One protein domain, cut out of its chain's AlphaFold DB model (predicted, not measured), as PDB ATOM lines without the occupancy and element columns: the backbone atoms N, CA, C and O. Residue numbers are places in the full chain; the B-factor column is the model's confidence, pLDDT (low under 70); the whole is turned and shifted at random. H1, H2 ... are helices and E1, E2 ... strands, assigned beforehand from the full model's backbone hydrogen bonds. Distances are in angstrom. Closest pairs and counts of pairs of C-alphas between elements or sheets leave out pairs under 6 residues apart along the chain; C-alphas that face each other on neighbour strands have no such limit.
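This is residues 802 to 920 of the 951 residues of an uncharacterized protein of Porphyra umbilicalis (UniProt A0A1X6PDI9). Three crossed helices, H1, H2 and H3, pack together with a small two-strand hairpin, E1 and E2, set near the middle beside H1 and H3; H4 packs on the first part of H1 and leads into a second small hairpin, E3 and E4, at the far end. From the link between E1 and E2, residues 877 to 887 stick out as a free loop. The printed part has 119 residues, with four named helices and four named strands in the order H1 H2 H3 E1 E2 H4 E3 E4, a mixed class of helices and strands; each hairpin is an antiparallel sheet of two strands. The whole is compact, with a radius of gyration of the C-alphas of 14.3 A and spans of 42 by 34 by 29 A.

Find C-alpha 808 at (-34.971, -17.708, 11.545); from there H1 runs 21.1 A to residue 822. H2 follows at residues 833 to 839, and H3 at residues 847 to 861, 21.0 A long. Look next for E1 at residues 865 to 868 and E2 at residues 890 to 893, which begins at (-16.515, -6.536, 12.561). H4 takes residues 899 to 907 over 12.3 A. E3 is residues 909 to 911, and E4, residues 917 to 919, ends at C-alpha 919, (-41.008, -9.706, 21.358).

Start at H1, the hub, which touches three helices. With residues 811 to 816 alone it touches H3, about perpendicular at 85 degrees, closest at the C-alphas of Leu 812 and Gly 855, 5.7 A. It touches H2 at 84 degrees, about perpendicular, closest at C-alphas 818 and 836, 6.4 A. With residues 808 to 813 alone it touches H4 at a steep tilt of 47 degrees, opposite ways, closest at C-alphas 809 and 906, 5.2 A. H2 touches H3 at a steep tilt of 66 degrees, closest at C-alphas 833 and 853, 6.1 A. In the hairpin E1 and E2, N 866 and O 892 are 2.8 A apart, within hydrogen-bond range; the closest C-alphas of E1 and H3 are 865 and 859, 5.4 A. In the hairpin E3 and E4, N 918 and O 910 are 2.8 A apart, within range; E3 is apart from H1. In H1 and H4 every O i to N i+4 pair is within range; H2 has 2 of 3 and H3 10 of 11.

The farthest C-alphas, Ala 843 and Asp 914, are 41.9 A apart. The printed part has no cut, and the link E1 to E2, 21 residues, is long. Look for pLDDT under 70 at residues 876 to 887 and 909 to 920.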
ATOM      1  N   GLY A 802     -24.609 -28.682   4.439       71.94
ATOM      2  CA  GLY A 802     -26.059 -28.681   4.239       71.94
ATOM      3  C   GLY A 802     -26.624 -27.326   3.789       71.94
ATOM      4  O   GLY A 802     -25.975 -26.279   3.886       71.94
ATOM      5  N   ALA A 803     -27.872 -27.334   3.316       78.06
ATOM      6  CA  ALA A 803     -28.609 -26.104   3.034       78.06
ATOM      7  C   ALA A 803     -28.872 -25.334   4.340       78.06
ATOM      8  O   ALA A 803     -29.293 -25.935   5.325       78.06
ATOM      9  N   LEU A 804     -28.619 -24.017   4.343       83.06
ATOM     10  CA  LEU A 804     -28.851 -23.161   5.514       83.06
ATOM     11  C   LEU A 804     -30.270 -23.353   6.087       83.06
ATOM     12  O   LEU A 804     -31.204 -23.478   5.287       83.06
ATOM     13  N   PRO A 805     -30.446 -23.296   7.425       82.50
ATOM     14  CA  PRO A 805     -31.762 -23.353   8.054       82.50
ATOM     15  C   PRO A 805     -32.726 -22.345   7.415       82.50
ATOM     16  O   PRO A 805     -32.370 -21.184   7.179       82.50
ATOM     17  N   ALA A 806     -33.925 -22.815   7.068       71.94
ATOM     18  CA  ALA A 806     -34.959 -21.995   6.432       71.94
ATOM     19  C   ALA A 806     -35.732 -21.149   7.458       71.94
ATOM     20  O   ALA A 806     -36.313 -20.116   7.117       71.94
ATOM     21  N   ASP A 807     -35.717 -21.599   8.709       75.75
ATOM     22  CA  ASP A 807     -36.215 -20.937   9.898       75.75
ATOM     23  C   ASP A 807     -35.220 -19.888  10.429       75.75
ATOM     24  O   ASP A 807     -33.997 -20.028  10.358       75.75
ATOM     25  N   GLY A 808     -35.763 -18.798  10.972       90.38
ATOM     26  CA  GLY A 808     -34.971 -17.708  11.545       90.38
ATOM     27  C   GLY A 808     -34.141 -18.115  12.762       90.38
ATOM     28  O   GLY A 808     -32.945 -17.822  12.763       90.38
ATOM     29  N   PRO A 809     -34.728 -18.773  13.780       93.50
ATOM     30  CA  PRO A 809     -34.007 -19.158  14.989       93.50
ATOM     31  C   PRO A 809     -32.792 -20.050  14.708       93.50
ATOM     32  O   PRO A 809     -31.681 -19.690  15.094       93.50
ATOM     33  N   GLY A 810     -32.937 -21.145  13.956       93.94
ATOM     34  CA  GLY A 810     -31.833 -22.046  13.619       93.94
ATOM     35  C   GLY A 810     -30.715 -21.355  12.838       93.94
ATOM     36  O   GLY A 810     -29.535 -21.565  13.128       93.94
ATOM     37  N   LEU A 811     -31.055 -20.455  11.909       94.25
ATOM     38  CA  LEU A 811     -30.068 -19.634  11.203       94.25
ATOM     39  C   LEU A 811     -29.327 -18.676  12.152       94.25
ATOM     40  O   LEU A 811     -28.110 -18.515  12.037       94.25
ATOM     41  N   LEU A 812     -30.039 -18.015  13.068       97.00
ATOM     42  CA  LEU A 812     -29.450 -17.061  14.010       97.00
ATOM     43  C   LEU A 812     -28.568 -17.768  15.047       97.00
ATOM     44  O   LEU A 812     -27.464 -17.291  15.307       97.00
ATOM     45  N   ALA A 813     -28.991 -18.927  15.559       96.38
ATOM     46  CA  ALA A 813     -28.185 -19.783  16.426       96.38
ATOM     47  C   ALA A 813     -26.901 -20.232  15.714       96.38
ATOM     48  O   ALA A 813     -25.802 -19.981  16.207       96.38
ATOM     49  N   LEU A 814     -27.019 -20.781  14.498       97.00
ATOM     50  CA  LEU A 814     -25.881 -21.209  13.679       97.00
ATOM     51  C   LEU A 814     -24.882 -20.068  13.425       97.00
ATOM     52  O   LEU A 814     -23.669 -20.276  13.493       97.00
ATOM     53  N   VAL A 815     -25.360 -18.850  13.151       97.44
ATOM     54  CA  VAL A 815     -24.494 -17.674  12.958       97.44
ATOM     55  C   VAL A 815     -23.853 -17.217  14.274       97.44
ATOM     56  O   VAL A 815     -22.666 -16.885  14.265       97.44
ATOM     57  N   LEU A 816     -24.576 -17.225  15.397       97.38
ATOM     58  CA  LEU A 816     -24.058 -16.841  16.717       97.38
ATOM     59  C   LEU A 816     -22.993 -17.827  17.226       97.38
ATOM     60  O   LEU A 816     -21.927 -17.412  17.689       97.38
ATOM     61  N   ASP A 817     -23.225 -19.127  17.059       96.88
ATOM     62  CA  ASP A 817     -22.263 -20.170  17.413       96.88
ATOM     63  C   ASP A 817     -21.067 -20.194  16.456       96.88
ATOM     64  O   ASP A 817     -19.932 -20.348  16.906       96.88
ATOM     65  N   THR A 818     -21.263 -19.905  15.165       97.50
ATOM     66  CA  THR A 818     -20.144 -19.693  14.230       97.50
ATOM     67  C   THR A 818     -19.288 -18.497  14.648       97.50
ATOM     68  O   THR A 818     -18.061 -18.593  14.666       97.50
ATOM     69  N   VAL A 819     -19.902 -17.359  15.001       97.56
ATOM     70  CA  VAL A 819     -19.161 -16.173  15.462       97.56
ATOM     71  C   VAL A 819     -18.401 -16.487  16.746       97.56
ATOM     72  O   VAL A 819     -17.190 -16.288  16.777       97.56
ATOM     73  N   THR A 820     -19.072 -17.030  17.766       96.06
ATOM     74  CA  THR A 820     -18.429 -17.348  19.052       96.06
ATOM     75  C   THR A 820     -17.356 -18.428  18.928       96.06
ATOM     76  O   THR A 820     -16.366 -18.352  19.645       96.06
ATOM     77  N   THR A 821     -17.481 -19.372  17.988       96.69
ATOM     78  CA  THR A 821     -16.432 -20.356  17.664       96.69
ATOM     79  C   THR A 821     -15.211 -19.702  17.015       96.69
ATOM     80  O   THR A 821     -14.087 -20.017  17.393       96.69
ATOM     81  N   ILE A 822     -15.398 -18.768  16.074       97.00
ATOM     82  CA  ILE A 822     -14.276 -18.067  15.424       97.00
ATOM     83  C   ILE A 822     -13.576 -17.104  16.393       97.00
ATOM     84  O   ILE A 822     -12.358 -16.960  16.312       97.00
ATOM     85  N   THR A 823     -14.315 -16.456  17.299       96.25
ATOM     86  CA  THR A 823     -13.754 -15.493  18.264       96.25
ATOM     87  C   THR A 823     -13.361 -16.108  19.610       96.25
ATOM     88  O   THR A 823     -13.039 -15.373  20.542       96.25
ATOM     89  N   ARG A 824     -13.409 -17.439  19.762       94.88
ATOM     90  CA  ARG A 824     -12.928 -18.118  20.974       94.88
ATOM     91  C   ARG A 824     -11.396 -18.125  20.961       94.88
ATOM     92  O   ARG A 824     -10.839 -18.558  19.951       94.88
ATOM     93  N   PRO A 825     -10.696 -17.697  22.031       89.06
ATOM     94  CA  PRO A 825      -9.235 -17.760  22.089       89.06
ATOM     95  C   PRO A 825      -8.711 -19.166  21.738       89.06
ATOM     96  O   PRO A 825      -9.297 -20.147  22.206       89.06
ATOM     97  N   PRO A 826      -7.650 -19.302  20.914       88.25
ATOM     98  CA  PRO A 826      -6.749 -18.256  20.403       88.25
ATOM     99  C   PRO A 826      -7.215 -17.551  19.103       88.25
ATOM    100  O   PRO A 826      -6.403 -16.949  18.401       88.25
ATOM    101  N   GLY A 827      -8.496 -17.637  18.737       92.31
ATOM    102  CA  GLY A 827      -9.078 -16.928  17.592       92.31
ATOM    103  C   GLY A 827      -9.118 -15.394  17.745       92.31
ATOM    104  O   GLY A 827      -8.965 -14.874  18.851       92.31
ATOM    105  N   PRO A 828      -9.320 -14.647  16.640       94.12
ATOM    106  CA  PRO A 828      -9.351 -13.185  16.654       94.12
ATOM    107  C   PRO A 828     -10.550 -12.651  17.458       94.12
ATOM    108  O   PRO A 828     -11.652 -13.183  17.328       94.12
ATOM    109  N   PRO A 829     -10.398 -11.553  18.218       93.25
ATOM    110  CA  PRO A 829     -11.419 -11.091  19.163       93.25
ATOM    111  C   PRO A 829     -12.678 -10.501  18.493       93.25
ATOM    112  O   PRO A 829     -13.697 -10.299  19.154       93.25
ATOM    113  N   ALA A 830     -12.645 -10.268  17.176       96.50
ATOM    114  CA  ALA A 830     -13.816  -9.978  16.356       96.50
ATOM    115  C   ALA A 830     -13.703 -10.619  14.958       96.50
ATOM    116  O   ALA A 830     -12.613 -10.863  14.436       96.50
ATOM    117  N   VAL A 831     -14.844 -10.859  14.306       97.06
ATOM    118  CA  VAL A 831     -14.940 -11.553  13.011       97.06
ATOM    119  C   VAL A 831     -15.681 -10.723  11.954       97.06
ATOM    120  O   VAL A 831     -16.597  -9.963  12.250       97.06
ATOM    121  N   ARG A 832     -15.301 -10.856  10.675       97.06
ATOM    122  CA  ARG A 832     -16.024 -10.253   9.532       97.06
ATOM    123  C   ARG A 832     -17.025 -11.243   8.932       97.06
ATOM    124  O   ARG A 832     -16.741 -12.437   8.881       97.06
ATOM    125  N   THR A 833     -18.098 -10.757   8.303       96.62
ATOM    126  CA  THR A 833     -19.059 -11.577   7.521       96.62
ATOM    127  C   THR A 833     -18.380 -12.526   6.521       96.62
ATOM    128  O   THR A 833     -18.783 -13.677   6.368       96.62
ATOM    129  N   GLY A 834     -17.295 -12.080   5.875       95.75
ATOM    130  CA  GLY A 834     -16.494 -12.897   4.952       95.75
ATOM    131  C   GLY A 834     -15.679 -14.024   5.607       95.75
ATOM    132  O   GLY A 834     -15.164 -14.881   4.902       95.75
ATOM    133  N   ALA A 835     -15.513 -14.035   6.930       96.06
ATOM    134  CA  ALA A 835     -14.921 -15.146   7.677       96.06
ATOM    135  C   ALA A 835     -16.004 -16.105   8.200       96.06
ATOM    136  O   ALA A 835     -15.859 -17.304   7.997       96.06
ATOM    137  N   VAL A 836     -17.123 -15.584   8.726       97.12
ATOM    138  CA  VAL A 836     -18.312 -16.383   9.108       97.12
ATOM    139  C   VAL A 836     -18.804 -17.233   7.929       97.12
ATOM    140  O   VAL A 836     -18.924 -18.446   8.045       97.12
ATOM    141  N   THR A 837     -18.981 -16.624   6.751       96.25
ATOM    142  CA  THR A 837     -19.386 -17.353   5.530       96.25
ATOM    143  C   THR A 837     -18.394 -18.439   5.114       96.25
ATOM    144  O   THR A 837     -18.829 -19.528   4.765       96.25
ATOM    145  N   ARG A 838     -17.076 -18.202   5.211       95.88
ATOM    146  CA  ARG A 838     -16.065 -19.237   4.913       95.88
ATOM    147  C   ARG A 838     -16.060 -20.380   5.927       95.88
ATOM    148  O   ARG A 838     -15.812 -21.509   5.526       95.88
ATOM    149  N   HIS A 839     -16.331 -20.106   7.202       96.12
ATOM    150  CA  HIS A 839     -16.411 -21.140   8.239       96.12
ATOM    151  C   HIS A 839     -17.635 -22.051   8.042       96.12
ATOM    152  O   HIS A 839     -17.540 -23.254   8.251       96.12
ATOM    153  N   LEU A 840     -18.742 -21.496   7.536       95.38
ATOM    154  CA  LEU A 840     -19.936 -22.239   7.110       95.38
ATOM    155  C   LEU A 840     -19.794 -22.925   5.731       95.38
ATOM    156  O   LEU A 840     -20.771 -23.459   5.213       95.38
ATOM    157  N   GLY A 841     -18.625 -22.863   5.081       95.00
ATOM    158  CA  GLY A 841     -18.417 -23.391   3.721       95.00
ATOM    159  C   GLY A 841     -19.142 -22.619   2.604       95.00
ATOM    160  O   GLY A 841     -19.131 -23.040   1.449       95.00
ATOM    161  N   LEU A 842     -19.762 -21.479   2.916       94.50
ATOM    162  CA  LEU A 842     -20.619 -20.723   2.005       94.50
ATOM    163  C   LEU A 842     -19.834 -19.801   1.068       94.50
ATOM    164  O   LEU A 842     -18.781 -19.245   1.402       94.50
ATOM    165  N   ALA A 843     -20.423 -19.538  -0.099       89.62
ATOM    166  CA  ALA A 843     -19.897 -18.573  -1.051       89.62
ATOM    167  C   ALA A 843     -19.779 -17.169  -0.422       89.62
ATOM    168  O   ALA A 843     -20.753 -16.578   0.046       89.62
ATOM    169  N   THR A 844     -18.583 -16.573  -0.490       86.56
ATOM    170  CA  THR A 844     -18.295 -15.218   0.044       86.56
ATOM    171  C   THR A 844     -18.964 -14.072  -0.733       86.56
ATOM    172  O   THR A 844     -18.713 -12.896  -0.466       86.56
ATOM    173  N   ARG A 845     -19.800 -14.407  -1.721       86.75
ATOM    174  CA  ARG A 845     -20.695 -13.541  -2.496       86.75
ATOM    175  C   ARG A 845     -21.860 -14.409  -2.965       86.75
ATOM    176  O   ARG A 845     -21.610 -15.518  -3.416       86.75
ATOM    177  N   GLY A 846     -23.085 -13.897  -2.927       90.81
ATOM    178  CA  GLY A 846     -24.265 -14.652  -3.353       90.81
ATOM    179  C   GLY A 846     -25.519 -14.233  -2.595       90.81
ATOM    180  O   GLY A 846     -25.589 -13.116  -2.068       90.81
ATOM    181  N   ARG A 847     -26.497 -15.135  -2.533       92.38
ATOM    182  CA  ARG A 847     -27.692 -15.012  -1.680       92.38
ATOM    183  C   ARG A 847     -27.349 -15.412  -0.242       92.38
ATOM    184  O   ARG A 847     -27.746 -14.739   0.698       92.38
ATOM    185  N   GLU A 848     -26.499 -16.415  -0.105       92.25
ATOM    186  CA  GLU A 848     -25.968 -17.039   1.107       92.25
ATOM    187  C   GLU A 848     -25.183 -16.010   1.930       92.25
ATOM    188  O   GLU A 848     -25.458 -15.793   3.109       92.25
ATOM    189  N   TYR A 849     -24.280 -15.269   1.274       94.38
ATOM    190  CA  TYR A 849     -23.556 -14.155   1.892       94.38
ATOM    191  C   TYR A 849     -24.498 -13.075   2.439       94.38
ATOM    192  O   TYR A 849     -24.255 -12.542   3.520       94.38
ATOM    193  N   LYS A 850     -25.583 -12.751   1.715       95.19
ATOM    194  CA  LYS A 850     -26.580 -11.784   2.195       95.19
ATOM    195  C   LYS A 850     -27.360 -12.333   3.384       95.19
ATOM    196  O   LYS A 850     -27.542 -11.596   4.340       95.19
ATOM    197  N   ILE A 851     -27.775 -13.600   3.349       94.69
ATOM    198  CA  ILE A 851     -28.479 -14.261   4.458       94.69
ATOM    199  C   ILE A 851     -27.626 -14.189   5.735       94.69
ATOM    200  O   ILE A 851     -28.097 -13.681   6.749       94.69
ATOM    201  N   VAL A 852     -26.339 -14.551   5.666       96.25
ATOM    202  CA  VAL A 852     -25.414 -14.418   6.810       96.25
ATOM    203  C   VAL A 852     -25.188 -12.950   7.204       96.25
ATOM    204  O   VAL A 852     -25.125 -12.642   8.390       96.25
ATOM    205  N   GLN A 853     -25.110 -12.012   6.251       96.50
ATOM    206  CA  GLN A 853     -25.007 -10.577   6.559       96.50
ATOM    207  C   GLN A 853     -26.250 -10.041   7.295       96.50
ATOM    208  O   GLN A 853     -26.109  -9.221   8.205       96.50
ATOM    209  N   HIS A 854     -27.450 -10.492   6.922       95.00
ATOM    210  CA  HIS A 854     -28.697 -10.139   7.599       95.00
ATOM    211  C   HIS A 854     -28.781 -10.793   8.983       95.00
ATOM    212  O   HIS A 854     -29.035 -10.076   9.944       95.00
ATOM    213  N   GLY A 855     -28.451 -12.083   9.123       96.44
ATOM    214  CA  GLY A 855     -28.392 -12.762  10.425       96.44
ATOM    215  C   GLY A 855     -27.420 -12.092  11.406       96.44
ATOM    216  O   GLY A 855     -27.790 -11.792  12.536       96.44
ATOM    217  N   LEU A 856     -26.216 -11.729  10.949       97.25
ATOM    218  CA  LEU A 856     -25.251 -10.947  11.738       97.25
ATOM    219  C   LEU A 856     -25.756  -9.548  12.120       97.25
ATOM    220  O   LEU A 856     -25.288  -8.985  13.102       97.25
ATOM    221  N   THR A 857     -26.658  -8.958  11.334       95.94
ATOM    222  CA  THR A 857     -27.227  -7.635  11.630       95.94
ATOM    223  C   THR A 857     -28.370  -7.760  12.641       95.94
ATOM    224  O   THR A 857     -28.342  -7.067  13.653       95.94
ATOM    225  N   ALA A 858     -29.270  -8.729  12.455       95.38
ATOM    226  CA  ALA A 858     -30.338  -9.046  13.403       95.38
ATOM    227  C   ALA A 858     -29.793  -9.473  14.779       95.38
ATOM    228  O   ALA A 858     -30.319  -9.049  15.800       95.38
ATOM    229  N   LEU A 859     -28.701 -10.245  14.835       97.25
ATOM    230  CA  LEU A 859     -28.036 -10.583  16.101       97.25
ATOM    231  C   LEU A 859     -27.421  -9.364  16.811       97.25
ATOM    232  O   LEU A 859     -27.316  -9.385  18.034       97.25
ATOM    233  N   VAL A 860     -27.020  -8.315  16.082       96.94
ATOM    234  CA  VAL A 860     -26.584  -7.044  16.692       96.94
ATOM    235  C   VAL A 860     -27.784  -6.262  17.222       96.94
ATOM    236  O   VAL A 860     -27.752  -5.784  18.349       96.94
ATOM    237  N   GLU A 861     -28.863  -6.180  16.445       95.25
ATOM    238  CA  GLU A 861     -30.116  -5.515  16.839       95.25
ATOM    239  C   GLU A 861     -30.799  -6.203  18.038       95.25
ATOM    240  O   GLU A 861     -31.484  -5.550  18.818       95.25
ATOM    241  N   ARG A 862     -30.565  -7.510  18.223       94.81
ATOM    242  CA  ARG A 862     -31.072  -8.338  19.331       94.81
ATOM    243  C   ARG A 862     -30.086  -8.521  20.496       94.81
ATOM    244  O   ARG A 862     -30.354  -9.318  21.388       94.81
ATOM    245  N   GLY A 863     -28.934  -7.844  20.486       95.62
ATOM    246  CA  GLY A 863     -27.951  -7.902  21.579       95.62
ATOM    247  C   GLY A 863     -27.180  -9.225  21.734       95.62
ATOM    248  O   GLY A 863     -26.470  -9.397  22.719       95.62
ATOM    249  N   GLY A 864     -27.266 -10.154  20.777       94.62
ATOM    250  CA  GLY A 864     -26.436 -11.369  20.761       94.62
ATOM    251  C   GLY A 864     -24.995 -11.108  20.297       94.62
ATOM    252  O   GLY A 864     -24.053 -11.784  20.713       94.62
ATOM    253  N   LEU A 865     -24.810 -10.097  19.446       97.56
ATOM    254  CA  LEU A 865     -23.516  -9.626  18.954       97.56
ATOM    255  C   LEU A 865     -23.370  -8.116  19.182       97.56
ATOM    256  O   LEU A 865     -24.349  -7.379  19.221       97.56
ATOM    257  N   ARG A 866     -22.129  -7.636  19.244       96.25
ATOM    258  CA  ARG A 866     -21.774  -6.210  19.241       96.25
ATOM    259  C   ARG A 866     -20.903  -5.875  18.034       96.25
ATOM    260  O   ARG A 866     -20.137  -6.713  17.551       96.25
ATOM    261  N   LEU A 867     -20.999  -4.635  17.555       96.62
ATOM    262  CA  LEU A 867     -20.042  -4.104  16.583       96.62
ATOM    263  C   LEU A 867     -18.740  -3.744  17.304       96.62
ATOM    264  O   LEU A 867     -18.753  -3.045  18.319       96.62
ATOM    265  N   ALA A 868     -17.626  -4.235  16.771       94.25
ATOM    266  CA  ALA A 868     -16.311  -4.117  17.386       94.25
ATOM    267  C   ALA A 868     -15.276  -3.499  16.431       94.25
ATOM    268  O   ALA A 868     -15.493  -3.403  15.216       94.25
ATOM    269  N   GLY A 869     -14.132  -3.099  16.987       92.94
ATOM    270  CA  GLY A 869     -12.901  -2.900  16.228       92.94
ATOM    271  C   GLY A 869     -12.343  -4.222  15.666       92.94
ATOM    272  O   GLY A 869     -12.885  -5.294  15.946       92.94
ATOM    273  N   PRO A 870     -11.250  -4.178  14.879       89.31
ATOM    274  CA  PRO A 870     -10.502  -5.389  14.530       89.31
ATOM    275  C   PRO A 870      -9.974  -6.116  15.776       89.31
ATOM    276  O   PRO A 870      -9.929  -7.344  15.795       89.31
ATOM    277  N   ASP A 871      -9.643  -5.346  16.809       89.62
ATOM    278  CA  ASP A 871      -8.984  -5.779  18.042       89.62
ATOM    279  C   ASP A 871      -9.984  -6.171  19.150       89.62
ATOM    280  O   ASP A 871      -9.597  -6.534  20.254       89.62
ATOM    281  N   GLY A 872     -11.289  -6.171  18.847       84.88
ATOM    282  CA  GLY A 872     -12.347  -6.608  19.767       84.88
ATOM    283  C   GLY A 872     -12.916  -5.526  20.682       84.88
ATOM    284  O   GLY A 872     -13.959  -5.757  21.303       84.88
ATOM    285  N   ASP A 873     -12.304  -4.344  20.730       88.56
ATOM    286  CA  ASP A 873     -12.831  -3.188  21.459       88.56
ATOM    287  C   ASP A 873     -14.243  -2.827  20.992       88.56
ATOM    288  O   ASP A 873     -14.591  -2.968  19.815       88.56
ATOM    289  N   ALA A 874     -15.088  -2.375  21.919       81.00
ATOM    290  CA  ALA A 874     -16.419  -1.896  21.571       81.00
ATOM    291  C   ALA A 874     -16.314  -0.606  20.744       81.00
ATOM    292  O   ALA A 874     -15.597   0.321  21.117       81.00
ATOM    293  N   VAL A 875     -17.068  -0.511  19.643       78.88
ATOM    294  CA  VAL A 875     -17.243   0.776  18.953       78.88
ATOM    295  C   VAL A 875     -18.169   1.630  19.821       78.88
ATOM    296  O   VAL A 875     -19.387   1.487  19.748       78.88
ATOM    297  N   GLY A 876     -17.574   2.441  20.701       62.16
ATOM    298  CA  GLY A 876     -18.276   3.168  21.760       62.16
ATOM    299  C   GLY A 876     -19.418   4.045  21.242       62.16
ATOM    300  O   GLY A 876     -19.243   4.806  20.290       62.16
ATOM    301  N   ALA A 877     -20.583   3.945  21.887       52.34
ATOM    302  CA  ALA A 877     -21.805   4.632  21.464       52.34
ATOM    303  C   ALA A 877     -21.697   6.169  21.538       52.34
ATOM    304  O   ALA A 877     -22.288   6.867  20.717       52.34
ATOM    305  N   GLU A 878     -20.908   6.689  22.482       41.75
ATOM    306  CA  GLU A 878     -20.771   8.128  22.744       41.75
ATOM    307  C   GLU A 878     -19.833   8.851  21.759       41.75
ATOM    308  O   GLU A 878     -19.884  10.071  21.636       41.75
ATOM    309  N   GLY A 879     -19.021   8.118  20.987       39.88
ATOM    310  CA  GLY A 879     -18.029   8.675  20.052       39.88
ATOM    311  C   GLY A 879     -18.597   9.313  18.773       39.88
ATOM    312  O   GLY A 879     -17.858   9.512  17.809       39.88
ATOM    313  N   GLY A 880     -19.902   9.597  18.742       39.28
ATOM    314  CA  GLY A 880     -20.647  10.048  17.569       39.28
ATOM    315  C   GLY A 880     -20.902   8.925  16.555       39.28
ATOM    316  O   GLY A 880     -20.009   8.158  16.194       39.28
ATOM    317  N   ALA A 881     -22.134   8.835  16.041       39.00
ATOM    318  CA  ALA A 881     -22.497   7.820  15.050       39.00
ATOM    319  C   ALA A 881     -21.529   7.866  13.842       39.00
ATOM    320  O   ALA A 881     -21.355   8.940  13.262       39.00
ATOM    321  N   PRO A 882     -20.893   6.746  13.430       45.28
ATOM    322  CA  PRO A 882     -19.734   6.769  12.533       45.28
ATOM    323  C   PRO A 882     -20.081   7.272  11.121       45.28
ATOM    324  O   PRO A 882     -20.426   6.512  10.212       45.28
ATOM    325  N   THR A 883     -19.941   8.586  10.927       41.06
ATOM    326  CA  THR A 883     -20.330   9.327   9.710       41.06
ATOM    327  C   THR A 883     -19.567   8.874   8.464       41.06
ATOM    328  O   THR A 883     -20.057   8.992   7.337       41.06
ATOM    329  N   ARG A 884     -18.384   8.278   8.646       40.53
ATOM    330  CA  ARG A 884     -17.664   7.548   7.599       40.53
ATOM    331  C   ARG A 884     -18.081   6.081   7.605       40.53
ATOM    332  O   ARG A 884     -17.592   5.295   8.409       40.53
ATOM    333  N   ARG A 885     -18.907   5.703   6.621       45.62
ATOM    334  CA  ARG A 885     -19.226   4.304   6.279       45.62
ATOM    335  C   ARG A 885     -17.946   3.500   6.010       45.62
ATOM    336  O   ARG A 885     -17.465   3.456   4.876       45.62
ATOM    337  N   THR A 886     -17.407   2.841   7.030       48.88
ATOM    338  CA  THR A 886     -16.350   1.843   6.863       48.88
ATOM    339  C   THR A 886     -16.929   0.646   6.092       48.88
ATOM    340  O   THR A 886     -17.992   0.135   6.449       48.88
ATOM    341  N   PRO A 887     -16.288   0.176   5.004       60.16
ATOM    342  CA  PRO A 887     -16.849  -0.887   4.161       60.16
ATOM    343  C   PRO A 887     -16.778  -2.286   4.797       60.16
ATOM    344  O   PRO A 887     -17.200  -3.263   4.178       60.16
ATOM    345  N   PHE A 888     -16.247  -2.398   6.017       80.94
ATOM    346  CA  PHE A 888     -16.090  -3.643   6.759       80.94
ATOM    347  C   PHE A 888     -16.599  -3.448   8.189       80.94
ATOM    348  O   PHE A 888     -15.985  -2.719   8.964       80.94
ATOM    349  N   ARG A 889     -17.703  -4.118   8.532       94.81
ATOM    350  CA  ARG A 889     -18.125  -4.317   9.925       94.81
ATOM    351  C   ARG A 889     -17.394  -5.532  10.496       94.81
ATOM    352  O   ARG A 889     -17.274  -6.553   9.808       94.81
ATOM    353  N   TRP A 890     -16.925  -5.410  11.732       96.88
ATOM    354  CA  TRP A 890     -16.515  -6.536  12.561       96.88
ATOM    355  C   TRP A 890     -17.588  -6.779  13.622       96.88
ATOM    356  O   TRP A 890     -18.222  -5.839  14.104       96.88
ATOM    357  N   TYR A 891     -17.782  -8.046  13.955       97.62
ATOM    358  CA  TYR A 891     -18.778  -8.537  14.891       97.62
ATOM    359  C   TYR A 891     -18.041  -9.320  15.973       97.62
ATOM    360  O   TYR A 891     -17.238 -10.194  15.651       97.62
ATOM    361  N   ALA A 892     -18.303  -9.016  17.235       97.06
ATOM    362  CA  ALA A 892     -17.854  -9.810  18.373       97.06
ATOM    363  C   ALA A 892     -19.091 -10.283  19.148       97.06
ATOM    364  O   ALA A 892     -20.122  -9.605  19.097       97.06
ATOM    365  N   PRO A 893     -19.036 -11.408  19.873       96.69
ATOM    366  CA  PRO A 893     -20.079 -11.718  20.838       96.69
ATOM    367  C   PRO A 893     -20.138 -10.659  21.943       96.69
ATOM    368  O   PRO A 893     -19.142  -9.995  22.265       96.69
ATOM    369  N   VAL A 894     -21.323 -10.503  22.529       96.44
ATOM    370  CA  VAL A 894     -21.467  -9.755  23.780       96.44
ATOM    371  C   VAL A 894     -20.809 -10.564  24.900       96.44
ATOM    372  O   VAL A 894     -21.021 -11.772  25.023       96.44
ATOM    373  N   ALA A 895     -19.939  -9.914  25.674       91.94
ATOM    374  CA  ALA A 895     -19.265 -10.553  26.800       91.94
ATOM    375  C   ALA A 895     -20.285 -10.859  27.907       91.94
ATOM    376  O   ALA A 895     -21.187 -10.061  28.146       91.94
ATOM    377  N   GLY A 896     -20.162 -12.019  28.554       90.44
ATOM    378  CA  GLY A 896     -21.133 -12.469  29.558       90.44
ATOM    379  C   GLY A 896     -22.472 -12.972  28.997       90.44
ATOM    380  O   GLY A 896     -23.361 -13.262  29.788       90.44
ATOM    381  N   LEU A 897     -22.633 -13.107  27.671       91.75
ATOM    382  CA  LEU A 897     -23.854 -13.665  27.077       91.75
ATOM    383  C   LEU A 897     -23.966 -15.177  27.356       91.75
ATOM    384  O   LEU A 897     -23.366 -16.013  26.666       91.75
ATOM    385  N   ASP A 898     -24.739 -15.491  28.389       91.56
ATOM    386  CA  ASP A 898     -25.049 -16.826  28.890       91.56
ATOM    387  C   ASP A 898     -26.000 -17.605  27.956       91.56
ATOM    388  O   ASP A 898     -26.416 -17.120  26.900       91.56
ATOM    389  N   ALA A 899     -26.368 -18.831  28.337       89.50
ATOM    390  CA  ALA A 899     -27.280 -19.657  27.548       89.50
ATOM    391  C   ALA A 899     -28.675 -19.016  27.379       89.50
ATOM    392  O   ALA A 899     -29.229 -19.054  26.277       89.50
ATOM    393  N   ALA A 900     -29.223 -18.368  28.416       90.38
ATOM    394  CA  ALA A 900     -30.523 -17.707  28.332       90.38
ATOM    395  C   ALA A 900     -30.457 -16.412  27.505       90.38
ATOM    396  O   ALA A 900     -31.384 -16.118  26.748       90.38
ATOM    397  N   GLY A 901     -29.363 -15.650  27.595       91.81
ATOM    398  CA  GLY A 901     -29.084 -14.505  26.728       91.81
ATOM    399  C   GLY A 901     -28.940 -14.897  25.254       91.81
ATOM    400  O   GLY A 901     -29.514 -14.234  24.387       91.81
ATOM    401  N   ARG A 902     -28.251 -16.011  24.957       92.88
ATOM    402  CA  ARG A 902     -28.174 -16.577  23.597       92.88
ATOM    403  C   ARG A 902     -29.555 -16.949  23.064       92.88
ATOM    404  O   ARG A 902     -29.884 -16.525  21.960       92.88
ATOM    405  N   ALA A 903     -30.364 -17.671  23.843       91.81
ATOM    406  CA  ALA A 903     -31.729 -18.041  23.457       91.81
ATOM    407  C   ALA A 903     -32.580 -16.797  23.142       91.81
ATOM    408  O   ALA A 903     -33.042 -16.639  22.016       91.81
ATOM    409  N   LYS A 904     -32.649 -15.822  24.061       92.44
ATOM    410  CA  LYS A 904     -33.362 -14.542  23.855       92.44
ATOM    411  C   LYS A 904     -32.943 -13.817  22.568       92.44
ATOM    412  O   LYS A 904     -33.803 -13.334  21.830       92.44
ATOM    413  N   ALA A 905     -31.642 -13.767  22.268       91.69
ATOM    414  CA  ALA A 905     -31.115 -13.144  21.051       91.69
ATOM    415  C   ALA A 905     -31.432 -13.934  19.761       91.69
ATOM    416  O   ALA A 905     -31.532 -13.349  18.678       91.69
ATOM    417  N   VAL A 906     -31.620 -15.250  19.859       93.81
ATOM    418  CA  VAL A 906     -32.032 -16.133  18.757       93.81
ATOM    419  C   VAL A 906     -33.544 -16.065  18.515       93.81
ATOM    420  O   VAL A 906     -33.971 -15.923  17.367       93.81
ATOM    421  N   ASP A 907     -34.349 -16.050  19.575       89.81
ATOM    422  CA  ASP A 907     -35.813 -15.982  19.503       89.81
ATOM    423  C   ASP A 907     -36.294 -14.573  19.111       89.81
ATOM    424  O   ASP A 907     -37.209 -14.404  18.302       89.81
ATOM    425  N   GLY A 908     -35.610 -13.535  19.603       78.31
ATOM    426  CA  GLY A 908     -35.954 -12.128  19.376       78.31
ATOM    427  C   GLY A 908     -36.788 -11.494  20.481       78.31
ATOM    428  O   GLY A 908     -37.368 -10.430  20.266       78.31
ATOM    429  N   VAL A 909     -36.850 -12.124  21.653       66.31
ATOM    430  CA  VAL A 909     -37.487 -11.553  22.842       66.31
ATOM    431  C   VAL A 909     -36.455 -10.711  23.586       66.31
ATOM    432  O   VAL A 909     -35.638 -11.231  24.347       66.31
ATOM    433  N   VAL A 910     -36.492  -9.398  23.363       51.44
ATOM    434  CA  VAL A 910     -35.695  -8.446  24.139       51.44
ATOM    435  C   VAL A 910     -36.379  -8.237  25.483       51.44
ATOM    436  O   VAL A 910     -37.562  -7.911  25.549       51.44
ATOM    437  N   VAL A 911     -35.628  -8.418  26.566       48.41
ATOM    438  CA  VAL A 911     -36.048  -7.969  27.894       48.41
ATOM    439  C   VAL A 911     -35.476  -6.571  28.083       48.41
ATOM    440  O   VAL A 911     -34.259  -6.393  28.027       48.41
ATOM    441  N   LEU A 912     -36.350  -5.580  28.233       43.69
ATOM    442  CA  LEU A 912     -35.968  -4.197  28.502       43.69
ATOM    443  C   LEU A 912     -35.435  -4.040  29.943       43.69
ATOM    444  O   LEU A 912     -35.678  -4.912  30.782       43.69
ATOM    445  N   PRO A 913     -34.724  -2.939  30.269       36.00
ATOM    446  CA  PRO A 913     -34.199  -2.702  31.620       36.00
ATOM    447  C   PRO A 913     -35.267  -2.606  32.723       36.00
ATOM    448  O   PRO A 913     -34.947  -2.789  33.891       36.00
ATOM    449  N   ASP A 914     -36.528  -2.355  32.359       52.91
ATOM    450  CA  ASP A 914     -37.701  -2.366  33.246       52.91
ATOM    451  C   ASP A 914     -38.315  -3.774  33.430       52.91
ATOM    452  O   ASP A 914     -39.406  -3.921  33.977       52.91
ATOM    453  N   GLY A 915     -37.645  -4.820  32.931       53.00
ATOM    454  CA  GLY A 915     -38.100  -6.208  32.978       53.00
ATOM    455  C   GLY A 915     -39.142  -6.584  31.917       53.00
ATOM    456  O   GLY A 915     -39.463  -7.770  31.784       53.00
ATOM    457  N   ARG A 916     -39.658  -5.633  31.123       51.31
ATOM    458  CA  ARG A 916     -40.693  -5.927  30.120       51.31
ATOM    459  C   ARG A 916     -40.130  -6.766  28.974       51.31
ATOM    460  O   ARG A 916     -39.106  -6.439  28.374       51.31
ATOM    461  N   ARG A 917     -40.836  -7.847  28.631       47.25
ATOM    462  CA  ARG A 917     -40.522  -8.702  27.476       47.25
ATOM    463  C   ARG A 917     -41.145  -8.109  26.215       47.25
ATOM    464  O   ARG A 917     -42.335  -8.282  25.978       47.25
ATOM    465  N   VAL A 918     -40.339  -7.452  25.387       43.00
ATOM    466  CA  VAL A 918     -40.735  -7.045  24.036       43.00
ATOM    467  C   VAL A 918     -40.297  -8.133  23.064       43.00
ATOM    468  O   VAL A 918     -39.112  -8.284  22.760       43.00
ATOM    469  N   GLN A 919     -41.257  -8.896  22.544       59.16
ATOM    470  CA  GLN A 919     -41.008  -9.706  21.358       59.16
ATOM    471  C   GLN A 919     -40.819  -8.748  20.179       59.16
ATOM    472  O   GLN A 919     -41.772  -8.121  19.719       59.16
ATOM    473  N   LEU A 920     -39.578  -8.593  19.707       47.62
ATOM    474  CA  LEU A 920     -39.316  -7.807  18.508       47.62
ATOM    475  C   LEU A 920     -40.041  -8.473  17.341       47.62
ATOM    476  O   LEU A 920     -39.812  -9.656  17.068       47.62
TER     477      LEU A 920